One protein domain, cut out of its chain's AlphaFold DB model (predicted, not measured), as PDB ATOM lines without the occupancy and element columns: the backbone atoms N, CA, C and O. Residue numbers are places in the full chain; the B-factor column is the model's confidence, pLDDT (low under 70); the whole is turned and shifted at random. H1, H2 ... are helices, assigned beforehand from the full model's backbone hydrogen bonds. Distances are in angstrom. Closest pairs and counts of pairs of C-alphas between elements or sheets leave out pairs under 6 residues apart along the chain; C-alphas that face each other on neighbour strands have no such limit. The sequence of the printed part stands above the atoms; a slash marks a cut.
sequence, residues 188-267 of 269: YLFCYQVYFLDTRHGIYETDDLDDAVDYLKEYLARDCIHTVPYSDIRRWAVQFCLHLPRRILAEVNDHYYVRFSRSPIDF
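Overview. This is residues 188 to 267 of the 269 residues of an uncharacterized protein of Blastomyces silverae (UniProt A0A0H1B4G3). The longest helix, H2, and H1 lie side by side as a helical hairpin; H4 crosses H2 on one side of this hairpin and also packs on H1, while H3 packs crosswise on residues 188 to 191 of H1, on the same side as H4. Near the end of the printed part, residues 265 to 266 pair as a short parallel stretch with residues 228 to 229, just before H3. The 80 printed residues include four named helices in the order H1, H2, H3, H4 and no named strand; the class is all helix. The whole is compact and rounded, with a radius of gyration of the C-alphas of 11.5 A and spans of 32 by 27 by 20 A.

Arrangement. H2, residues 206 to 222, touches H1, residues 188 to 199, at a shallow tilt of 21 degrees, opposite ways; their closest C-alphas, of Phe 190 and Tyr 215, are 5.2 A apart. Residues 209 to 213 of H2 touch residues 252 to 256 of H4, residues 246 to 260, about perpendicular at 76 degrees; the closest C-alphas, of Val 213 and Tyr 256, are 5.7 A apart. H4 touches H1 with residues 248 to 249 alone, at a steep tilt of 62 degrees, with the C-alphas of Val 194 and Ile 248 closest at 6.7 A. H3, residues 230 to 239, touches H1 about perpendicular at 89 degrees, with the C-alphas of Cys 191 and Ala 237 closest at 6.3 A. H3 is apart from H2 and from H4. Every O i to N i+4 pair is within hydrogen-bond range in H1, H3 and H4; in H2 12 of 13 are.

Along the chain. H2 measures 24.7 A from C-alpha 206 at (152.918, 95.528, 185.351) to C-alpha 222. H1 measures 16.3 A and begins at C-alpha 188, (153.344, 116.022, 183.516). H3 measures 14.3 A. H4 measures 20.6 A and ends at C-alpha 260, (148.454, 101.665, 199.158).

Size, cuts and confidence. The two C-alphas farthest apart, of His 201 and Cys 224, are 33.2 A apart. The printed part has no cut, and its three links between helices are short. The mean pLDDT of the printed part is 94.2; residue 202 is under 70.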
ATOM      1  N   TYR A 188     152.884 116.279 184.880       98.31
ATOM      2  CA  TYR A 188     153.344 116.022 183.516       98.31
ATOM      3  C   TYR A 188     153.895 114.601 183.377       98.31
ATOM      4  O   TYR A 188     153.444 113.887 182.485       98.31
ATOM      5  N   LEU A 189     154.796 114.165 184.268       98.00
ATOM      6  CA  LEU A 189     155.355 112.803 184.240       98.00
ATOM      7  C   LEU A 189     154.260 111.739 184.326       98.00
ATOM      8  O   LEU A 189     154.225 110.819 183.511       98.00
ATOM      9  N   PHE A 190     153.307 111.920 185.242       98.25
ATOM     10  CA  PHE A 190     152.144 111.051 185.364       98.25
ATOM     11  C   PHE A 190     151.322 110.992 184.067       98.25
ATOM     12  O   PHE A 190     151.073 109.909 183.537       98.25
ATOM     13  N   CYS A 191     150.921 112.144 183.513       98.12
ATOM     14  CA  CYS A 191     150.156 112.180 182.266       98.12
ATOM     15  C   CYS A 191     150.939 111.569 181.096       98.12
ATOM     16  O   CYS A 191     150.359 110.852 180.283       98.12
ATOM     17  N   TYR A 192     152.241 111.832 181.010       96.12
ATOM     18  CA  TYR A 192     153.104 111.295 179.966       96.12
ATOM     19  C   TYR A 192     153.210 109.769 180.050       96.12
ATOM     20  O   TYR A 192     153.077 109.101 179.028       96.12
ATOM     21  N   GLN A 193     153.353 109.207 181.253       95.50
ATOM     22  CA  GLN A 193     153.388 107.758 181.452       95.50
ATOM     23  C   GLN A 193     152.050 107.101 181.095       95.50
ATOM     24  O   GLN A 193     152.022 106.095 180.392       95.50
ATOM     25  N   VAL A 194     150.919 107.694 181.490       95.75
ATOM     26  CA  VAL A 194     149.587 107.188 181.106       95.75
ATOM     27  C   VAL A 194     149.384 107.235 179.589       95.75
ATOM     28  O   VAL A 194     148.857 106.289 179.004       95.75
ATOM     29  N   TYR A 195     149.818 108.316 178.938       94.50
ATOM     30  CA  TYR A 195     149.810 108.412 177.479       94.50
ATOM     31  C   TYR A 195     150.681 107.317 176.846       94.50
ATOM     32  O   TYR A 195     150.245 106.636 175.919       94.50
ATOM     33  N   PHE A 196     151.883 107.093 177.380       91.38
ATOM     34  CA  PHE A 196     152.795 106.056 176.913       91.38
ATOM     35  C   PHE A 196     152.180 104.649 176.999       91.38
ATOM     36  O   PHE A 196     152.228 103.906 176.016       91.38
ATOM     37  N   LEU A 197     151.521 104.314 178.112       91.06
ATOM     38  CA  LEU A 197     150.782 103.055 178.283       91.06
ATOM     39  C   LEU A 197     149.711 102.852 177.197       91.06
ATOM     40  O   LEU A 197     149.577 101.756 176.648       91.06
ATOM     41  N   ASP A 198     148.980 103.908 176.825       89.44
ATOM     42  CA  ASP A 198     147.972 103.819 175.763       89.44
ATOM     43  C   ASP A 198     148.589 103.623 174.373       89.44
ATOM     44  O   ASP A 198     148.099 102.806 173.591       89.44
ATOM     45  N   THR A 199     149.708 104.296 174.074       85.81
ATOM     46  CA  THR A 199     150.399 104.139 172.777       85.81
ATOM     47  C   THR A 199     150.918 102.722 172.533       85.81
ATOM     48  O   THR A 199     151.127 102.331 171.386       85.81
ATOM     49  N   ARG A 200     151.068 101.917 173.592       79.94
ATOM     50  CA  ARG A 200     151.397 100.490 173.497       79.94
ATOM     51  C   ARG A 200     150.179  99.596 173.221       79.94
ATOM     52  O   ARG A 200     150.312  98.376 173.212       79.94
ATOM     53  N   HIS A 201     148.995 100.168 172.992       72.12
ATOM     54  CA  HIS A 201     147.747  99.452 172.701       72.12
ATOM     55  C   HIS A 201     147.389  98.368 173.737       72.12
ATOM     56  O   HIS A 201     146.785  97.354 173.397       72.12
ATOM     57  N   GLY A 202     147.737  98.580 175.011       66.38
ATOM     58  CA  GLY A 202     147.515  97.596 176.080       66.38
ATOM     59  C   GLY A 202     148.598  96.519 176.205       66.38
ATOM     60  O   GLY A 202     148.450  95.613 177.017       66.38
ATOM     61  N   ILE A 203     149.678  96.599 175.422       75.50
ATOM     62  CA  ILE A 203     150.846  95.717 175.539       75.50
ATOM     63  C   ILE A 203     151.890  96.412 176.422       75.50
ATOM     64  O   ILE A 203     152.891  96.935 175.936       75.50
ATOM     65  N   TYR A 204     151.624  96.464 177.721       78.94
ATOM     66  CA  TYR A 204     152.562  96.959 178.728       78.94
ATOM     67  C   TYR A 204     152.692  95.960 179.871       78.94
ATOM     68  O   TYR A 204     151.805  95.136 180.101       78.94
ATOM     69  N   GLU A 205     153.828  96.007 180.551       78.19
ATOM     70  CA  GLU A 205     154.094  95.157 181.706       78.19
ATOM     71  C   GLU A 205     153.535  95.808 182.975       78.19
ATOM     72  O   GLU A 205     153.309  97.018 183.020       78.19
ATOM     73  N   THR A 206     153.325  95.015 184.029       79.62
ATOM     74  CA  THR A 206     152.918  95.528 185.351       79.62
ATOM     75  C   THR A 206     153.864  96.625 185.849       79.62
ATOM     76  O   THR A 206     153.425  97.606 186.440       79.62
ATOM     77  N   ASP A 207     155.149  96.505 185.520       83.56
ATOM     78  CA  ASP A 207     156.173  97.493 185.843       83.56
ATOM     79  C   ASP A 207     155.902  98.872 185.215       83.56
ATOM     80  O   ASP A 207     156.143  99.893 185.855       83.56
ATOM     81  N   ASP A 208     155.333  98.932 184.003       86.69
ATOM     82  CA  ASP A 208     155.015 100.211 183.357       86.69
ATOM     83  C   ASP A 208     153.842 100.931 184.073       86.69
ATOM     84  O   ASP A 208     153.766 102.167 184.054       86.69
ATOM     85  N   LEU A 209     152.918 100.178 184.700       92.25
ATOM     86  CA  LEU A 209     151.851 100.729 185.553       92.25
ATOM     87  C   LEU A 209     152.411 101.247 186.879       92.25
ATOM     88  O   LEU A 209     151.957 102.286 187.362       92.25
ATOM     89  N   ASP A 210     153.387 100.549 187.458       93.94
ATOM     90  CA  ASP A 210     154.035 100.986 188.692       93.94
ATOM     91  C   ASP A 210     154.721 102.342 188.535       93.94
ATOM     92  O   ASP A 210     154.594 103.177 189.427       93.94
ATOM     93  N   ASP A 211     155.368 102.606 187.398       93.69
ATOM     94  CA  ASP A 211     155.971 103.917 187.121       93.69
ATOM     95  C   ASP A 211     154.909 105.038 187.185       93.69
ATOM     96  O   ASP A 211     155.110 106.081 187.812       93.69
ATOM     97  N   ALA A 212     153.720 104.810 186.606       96.25
ATOM     98  CA  ALA A 212     152.614 105.771 186.673       96.25
ATOM     99  C   ALA A 212     152.103 105.956 188.112       96.25
ATOM    100  O   ALA A 212     151.783 107.075 188.526       96.25
ATOM    101  N   VAL A 213     152.030 104.863 188.876       97.69
ATOM    102  CA  VAL A 213     151.665 104.868 190.298       97.69
ATOM    103  C   VAL A 213     152.675 105.668 191.124       97.69
ATOM    104  O   VAL A 213     152.260 106.469 191.965       97.69
ATOM    105  N   ASP A 214     153.973 105.496 190.879       97.44
ATOM    106  CA  ASP A 214     155.039 106.199 191.593       97.44
ATOM    107  C   ASP A 214     155.031 107.703 191.269       97.44
ATOM    108  O   ASP A 214     155.039 108.515 192.194       97.44
ATOM    109  N   TYR A 215     154.850 108.113 190.007       97.88
ATOM    110  CA  TYR A 215     154.680 109.540 189.678       97.88
ATOM    111  C   TYR A 215     153.436 110.163 190.323       97.88
ATOM    112  O   TYR A 215     153.491 111.285 190.833       97.88
ATOM    113  N   LEU A 216     152.305 109.447 190.331       98.19
ATOM    114  CA  LEU A 216     151.085 109.926 190.983       98.19
ATOM    115  C   LEU A 216     151.276 110.050 192.499       98.19
ATOM    116  O   LEU A 216     150.788 110.999 193.113       98.19
ATOM    117  N   LYS A 217     152.009 109.118 193.112       97.94
ATOM    118  CA  LYS A 217     152.370 109.177 194.530       97.94
ATOM    119  C   LYS A 217     153.220 110.410 194.839       97.94
ATOM    120  O   LYS A 217     152.897 111.094 195.809       97.94
ATOM    121  N   GLU A 218     154.239 110.711 194.036       98.00
ATOM    122  CA  GLU A 218     155.071 111.909 194.226       98.00
ATOM    123  C   GLU A 218     154.247 113.198 194.080       98.00
ATOM    124  O   GLU A 218     154.355 114.098 194.917       98.00
ATOM    125  N   TYR A 219     153.346 113.261 193.090       98.06
ATOM    126  CA  TYR A 219     152.422 114.389 192.933       98.06
ATOM    127  C   TYR A 219     151.558 114.608 194.187       98.06
ATOM    128  O   TYR A 219     151.485 115.719 194.714       98.06
ATOM    129  N   LEU A 220     150.924 113.540 194.686       97.88
ATOM    130  CA  LEU A 220     150.064 113.591 195.870       97.88
ATOM    131  C   LEU A 220     150.841 113.990 197.133       97.88
ATOM    132  O   LEU A 220     150.360 114.790 197.935       97.88
ATOM    133  N   ALA A 221     152.043 113.434 197.306       97.06
ATOM    134  CA  ALA A 221     152.893 113.695 198.461       97.06
ATOM    135  C   ALA A 221     153.347 115.158 198.523       97.06
ATOM    136  O   ALA A 221     153.299 115.756 199.597       97.06
ATOM    137  N   ARG A 222     153.722 115.747 197.378       94.62
ATOM    138  CA  ARG A 222     154.168 117.145 197.282       94.62
ATOM    139  C   ARG A 222     153.141 118.120 197.856       94.62
ATOM    140  O   ARG A 222     153.485 118.966 198.676       94.62
ATOM    141  N   ASP A 223     151.884 117.981 197.443       92.25
ATOM    142  CA  ASP A 223     150.813 118.915 197.816       92.25
ATOM    143  C   ASP A 223     150.072 118.483 199.097       92.25
ATOM    144  O   ASP A 223     149.075 119.097 199.474       92.25
ATOM    145  N   CYS A 224     150.550 117.434 199.782       94.56
ATOM    146  CA  CYS A 224     149.902 116.834 200.956       94.56
ATOM    147  C   CYS A 224     148.425 116.466 200.717       94.56
ATOM    148  O   CYS A 224     147.601 116.520 201.631       94.56
ATOM    149  N   ILE A 225     148.091 116.077 199.486       96.88
ATOM    150  CA  ILE A 225     146.753 115.630 199.098       96.88
ATOM    151  C   ILE A 225     146.708 114.102 199.016       96.88
ATOM    152  O   ILE A 225     147.726 113.410 198.963       96.88
ATOM    153  N   HIS A 226     145.505 113.539 199.049       96.69
ATOM    154  CA  HIS A 226     145.310 112.083 199.001       96.69
ATOM    155  C   HIS A 226     144.614 111.613 197.735       96.69
ATOM    156  O   HIS A 226     144.750 110.449 197.369       96.69
ATOM    157  N   THR A 227     143.894 112.516 197.077       97.62
ATOM    158  CA  THR A 227     143.116 112.237 195.880       97.62
ATOM    159  C   THR A 227     143.219 113.403 194.907       97.62
ATOM    160  O   THR A 227     143.329 114.561 195.314       97.62
ATOM    161  N   VAL A 228     143.170 113.090 193.614       98.00
ATOM    162  CA  VAL A 228     143.068 114.067 192.529       98.00
ATOM    163  C   VAL A 228     141.727 113.881 191.818       98.00
ATOM    164  O   VAL A 228     141.416 112.760 191.404       98.00
ATOM    165  N   PRO A 229     140.938 114.949 191.616       98.25
ATOM    166  CA  PRO A 229     139.755 114.897 190.766       98.25
ATOM    167  C   PRO A 229     140.099 114.460 189.333       98.25
ATOM    168  O   PRO A 229     141.024 114.985 188.710       98.25
ATOM    169  N   TYR A 230     139.321 113.547 188.749       98.00
ATOM    170  CA  TYR A 230     139.487 113.141 187.346       98.00
ATOM    171  C   TYR A 230     139.401 114.338 186.382       98.00
ATOM    172  O   TYR A 230     140.127 114.405 185.383       98.00
ATOM    173  N   SER A 231     138.561 115.323 186.705       97.75
ATOM    174  CA  SER A 231     138.463 116.594 185.979       97.75
ATOM    175  C   SER A 231     139.789 117.376 185.927       97.75
ATOM    176  O   SER A 231     140.104 117.965 184.886       97.75
ATOM    177  N   ASP A 232     140.612 117.314 186.977       98.25
ATOM    178  CA  ASP A 232     141.933 117.947 187.016       98.25
ATOM    179  C   ASP A 232     142.949 117.216 186.143       98.25
ATOM    180  O   ASP A 232     143.640 117.856 185.349       98.25
ATOM    181  N   ILE A 233     142.962 115.881 186.185       98.25
ATOM    182  CA  ILE A 233     143.822 115.062 185.315       98.25
ATOM    183  C   ILE A 233     143.502 115.331 183.841       98.25
ATOM    184  O   ILE A 233     144.401 115.513 183.018       98.25
ATOM    185  N   ARG A 234     142.214 115.434 183.492       97.69
ATOM    186  CA  ARG A 234     141.792 115.807 182.135       97.69
ATOM    187  C   ARG A 234     142.270 117.200 181.739       97.69
ATOM    188  O   ARG A 234     142.664 117.407 180.593       97.69
ATOM    189  N   ARG A 235     142.230 118.158 182.665       97.88
ATOM    190  CA  ARG A 235     142.732 119.515 182.426       97.88
ATOM    191  C   ARG A 235     144.241 119.510 182.175       97.88
ATOM    192  O   ARG A 235     144.679 120.196 181.253       97.88
ATOM    193  N   TRP A 236     145.018 118.717 182.913       97.94
ATOM    194  CA  TRP A 236     146.451 118.535 182.650       97.94
ATOM    195  C   TRP A 236     146.708 117.900 181.283       97.94
ATOM    196  O   TRP A 236     147.526 118.403 180.521       97.94
ATOM    197  N   ALA A 237     145.956 116.859 180.923       96.94
ATOM    198  CA  ALA A 237     146.071 116.212 179.618       96.94
ATOM    199  C   ALA A 237     145.908 117.213 178.462       96.94
ATOM    200  O   ALA A 237     146.749 117.276 177.569       96.94
ATOM    201  N   VAL A 238     144.879 118.069 178.525       96.44
ATOM    202  CA  VAL A 238     144.665 119.144 177.537       96.44
ATOM    203  C   VAL A 238     145.842 120.118 177.513       96.44
ATOM    204  O   VAL A 238     146.301 120.506 176.443       96.44
ATOM    205  N   GLN A 239     146.342 120.504 178.685       95.31
ATOM    206  CA  GLN A 239     147.467 121.426 178.823       95.31
ATOM    207  C   GLN A 239     148.773 120.894 178.217       95.31
ATOM    208  O   GLN A 239     149.565 121.690 177.716       95.31
ATOM    209  N   PHE A 240     148.981 119.580 178.258       96.00
ATOM    210  CA  PHE A 240     150.159 118.910 177.712       96.00
ATOM    211  C   PHE A 240     149.933 118.342 176.304       96.00
ATOM    212  O   PHE A 240     150.820 117.687 175.764       96.00
ATOM    213  N   CYS A 241     148.769 118.604 175.700       94.62
ATOM    214  CA  CYS A 241     148.369 118.060 174.400       94.62
ATOM    215  C   CYS A 241     148.392 116.518 174.349       94.62
ATOM    216  O   CYS A 241     148.722 115.933 173.318       94.62
ATOM    217  N   LEU A 242     148.032 115.862 175.454       94.94
ATOM    218  CA  LEU A 242     147.990 114.407 175.589       94.94
ATOM    219  C   LEU A 242     146.547 113.893 175.579       94.94
ATOM    220  O   LEU A 242     145.634 114.517 176.124       94.94
ATOM    221  N   HIS A 243     146.346 112.714 174.992       94.19
ATOM    222  CA  HIS A 243     145.100 111.965 175.117       94.19
ATOM    223  C   HIS A 243     145.263 110.892 176.194       94.19
ATOM    224  O   HIS A 243     146.098 110.008 176.044       94.19
ATOM    225  N   LEU A 244     144.477 110.971 177.272       95.31
ATOM    226  CA  LEU A 244     144.513 109.998 178.367       95.31
ATOM    227  C   LEU A 244     143.194 109.215 178.406       95.31
ATOM    228  O   LEU A 244     142.166 109.773 178.810       95.31
ATOM    229  N   PRO A 245     143.183 107.936 178.000       94.19
ATOM    230  CA  PRO A 245     141.980 107.125 178.080       94.19
ATOM    231  C   PRO A 245     141.573 106.879 179.534       94.19
ATOM    232  O   PRO A 245     142.379 106.446 180.361       94.19
ATOM    233  N   ARG A 246     140.279 107.050 179.830       95.88
ATOM    234  CA  ARG A 246     139.719 106.776 181.165       95.88
ATOM    235  C   ARG A 246     139.998 105.345 181.641       95.88
ATOM    236  O   ARG A 246     140.184 105.155 182.836       95.88
ATOM    237  N   ARG A 247     140.045 104.362 180.728       95.62
ATOM    238  CA  ARG A 247     140.335 102.956 181.067       95.62
ATOM    239  C   ARG A 247     141.713 102.794 181.721       95.62
ATOM    240  O   ARG A 247     141.793 102.212 182.788       95.62
ATOM    241  N   ILE A 248     142.756 103.402 181.147       95.12
ATOM    242  CA  ILE A 248     144.133 103.284 181.648       95.12
ATOM    243  C   ILE A 248     144.255 103.995 182.995       95.12
ATOM    244  O   ILE A 248     144.875 103.485 183.919       95.12
ATOM    245  N   LEU A 249     143.598 105.148 183.147       97.06
ATOM    246  CA  LEU A 249     143.536 105.839 184.436       97.06
ATOM    247  C   LEU A 249     142.844 104.997 185.515       97.06
ATOM    248  O   LEU A 249     143.270 105.035 186.666       97.06
ATOM    249  N   ALA A 250     141.787 104.255 185.168       97.19
ATOM    250  CA  ALA A 250     141.129 103.344 186.102       97.19
ATOM    251  C   ALA A 250     142.065 102.195 186.504       97.19
ATOM    252  O   ALA A 250     142.197 101.920 187.691       97.19
ATOM    253  N   GLU A 251     142.795 101.612 185.551       96.19
ATOM    254  CA  GLU A 251     143.792 100.571 185.833       96.19
ATOM    255  C   GLU A 251     144.912 101.075 186.756       96.19
ATOM    256  O   GLU A 251     145.247 100.409 187.734       96.19
ATOM    257  N   VAL A 252     145.444 102.281 186.522       96.94
ATOM    258  CA  VAL A 252     146.436 102.897 187.422       96.94
ATOM    259  C   VAL A 252     145.844 103.156 188.813       96.94
ATOM    260  O   VAL A 252     146.515 102.928 189.819       96.94
ATOM    261  N   ASN A 253     144.590 103.608 188.899       98.00
ATOM    262  CA  ASN A 253     143.901 103.835 190.171       98.00
ATOM    263  C   ASN A 253     143.710 102.535 190.968       98.00
ATOM    264  O   ASN A 253     143.938 102.524 192.179       98.00
ATOM    265  N   ASP A 254     143.341 101.448 190.291       97.56
ATOM    266  CA  ASP A 254     143.200 100.124 190.893       97.56
ATOM    267  C   ASP A 254     144.565  99.583 191.346       97.56
ATOM    268  O   ASP A 254     144.695  99.097 192.470       97.56
ATOM    269  N   HIS A 255     145.614  99.752 190.532       96.69
ATOM    270  CA  HIS A 255     146.978  99.343 190.882       96.69
ATOM    271  C   HIS A 255     147.510 100.103 192.106       96.69
ATOM    272  O   HIS A 255     148.071  99.518 193.037       96.69
ATOM    273  N   TYR A 256     147.262 101.413 192.161       97.88
ATOM    274  CA  TYR A 256     147.584 102.231 193.326       97.88
ATOM    275  C   TYR A 256     146.818 101.757 194.568       97.88
ATOM    276  O   TYR A 256     147.400 101.666 195.652       97.88
ATOM    277  N   TYR A 257     145.527 101.427 194.433       97.69
ATOM    278  CA  TYR A 257     144.723 100.905 195.539       97.69
ATOM    279  C   TYR A 257     145.290  99.588 196.076       97.69
ATOM    280  O   TYR A 257     145.400  99.432 197.289       97.69
ATOM    281  N   VAL A 258     145.716  98.669 195.208       97.19
ATOM    282  CA  VAL A 258     146.365  97.418 195.635       97.19
ATOM    283  C   VAL A 258     147.631  97.698 196.454       97.19
ATOM    284  O   VAL A 258     147.834  97.073 197.492       97.19
ATOM    285  N   ARG A 259     148.457  98.669 196.041       96.56
ATOM    286  CA  ARG A 259     149.734  98.983 196.708       96.56
ATOM    287  C   ARG A 259     149.576  99.794 198.000       96.56
ATOM    288  O   ARG A 259     150.367  99.623 198.924       96.56
ATOM    289  N   PHE A 260     148.574 100.670 198.079       97.00
ATOM    290  CA  PHE A 260     148.454 101.665 199.158       97.00
ATOM    291  C   PHE A 260     147.104 101.668 199.892       97.00
ATOM    292  O   PHE A 260     146.897 102.500 200.773       97.00
ATOM    293  N   SER A 261     146.182 100.762 199.551       96.81
ATOM    294  CA  SER A 261     144.840 100.634 200.154       96.81
ATOM    295  C   SER A 261     144.004 101.924 200.128       96.81
ATOM    296  O   SER A 261     143.204 102.180 201.027       96.81
ATOM    297  N   ARG A 262     144.194 102.762 199.101       95.81
ATOM    298  CA  ARG A 262     143.426 103.996 198.869       95.81
ATOM    299  C   ARG A 262     143.361 104.326 197.382       95.81
ATOM    300  O   ARG A 262     144.323 104.073 196.664       95.81
ATOM    301  N   SER A 263     142.256 104.911 196.929       97.25
ATOM    302  CA  SER A 263     142.099 105.333 195.531       97.25
ATOM    303  C   SER A 263     142.671 106.737 195.339       97.25
ATOM    304  O   SER A 263     142.170 107.660 195.977       97.25
ATOM    305  N   PRO A 264     143.698 106.929 194.497       97.94
ATOM    306  CA  PRO A 264     144.314 108.238 194.284       97.94
ATOM    307  C   PRO A 264     143.535 109.144 193.318       97.94
ATOM    308  O   PRO A 264     143.810 110.340 193.265       97.94
ATOM    309  N   ILE A 265     142.593 108.605 192.537       98.31
ATOM    310  CA  ILE A 265     141.823 109.352 191.537       98.31
ATOM    311  C   ILE A 265     140.338 109.307 191.893       98.31
ATOM    312  O   ILE A 265     139.746 108.236 192.029       98.31
ATOM    313  N   ASP A 266     139.719 110.482 191.985       97.88
ATOM    314  CA  ASP A 266     138.275 110.616 192.159       97.88
ATOM    315  C   ASP A 266     137.567 110.748 190.801       97.88
ATOM    316  O   ASP A 266     137.533 111.814 190.177       97.88
ATOM    317  N   PHE A 267     136.970 109.642 190.356       97.00
ATOM    318  CA  PHE A 267     136.223 109.537 189.100       97.00
ATOM    319  C   PHE A 267     134.772 110.037 189.158       97.00
ATOM    320  O   PHE A 267     134.074 109.938 188.139       97.00
TER     321      PHE A 267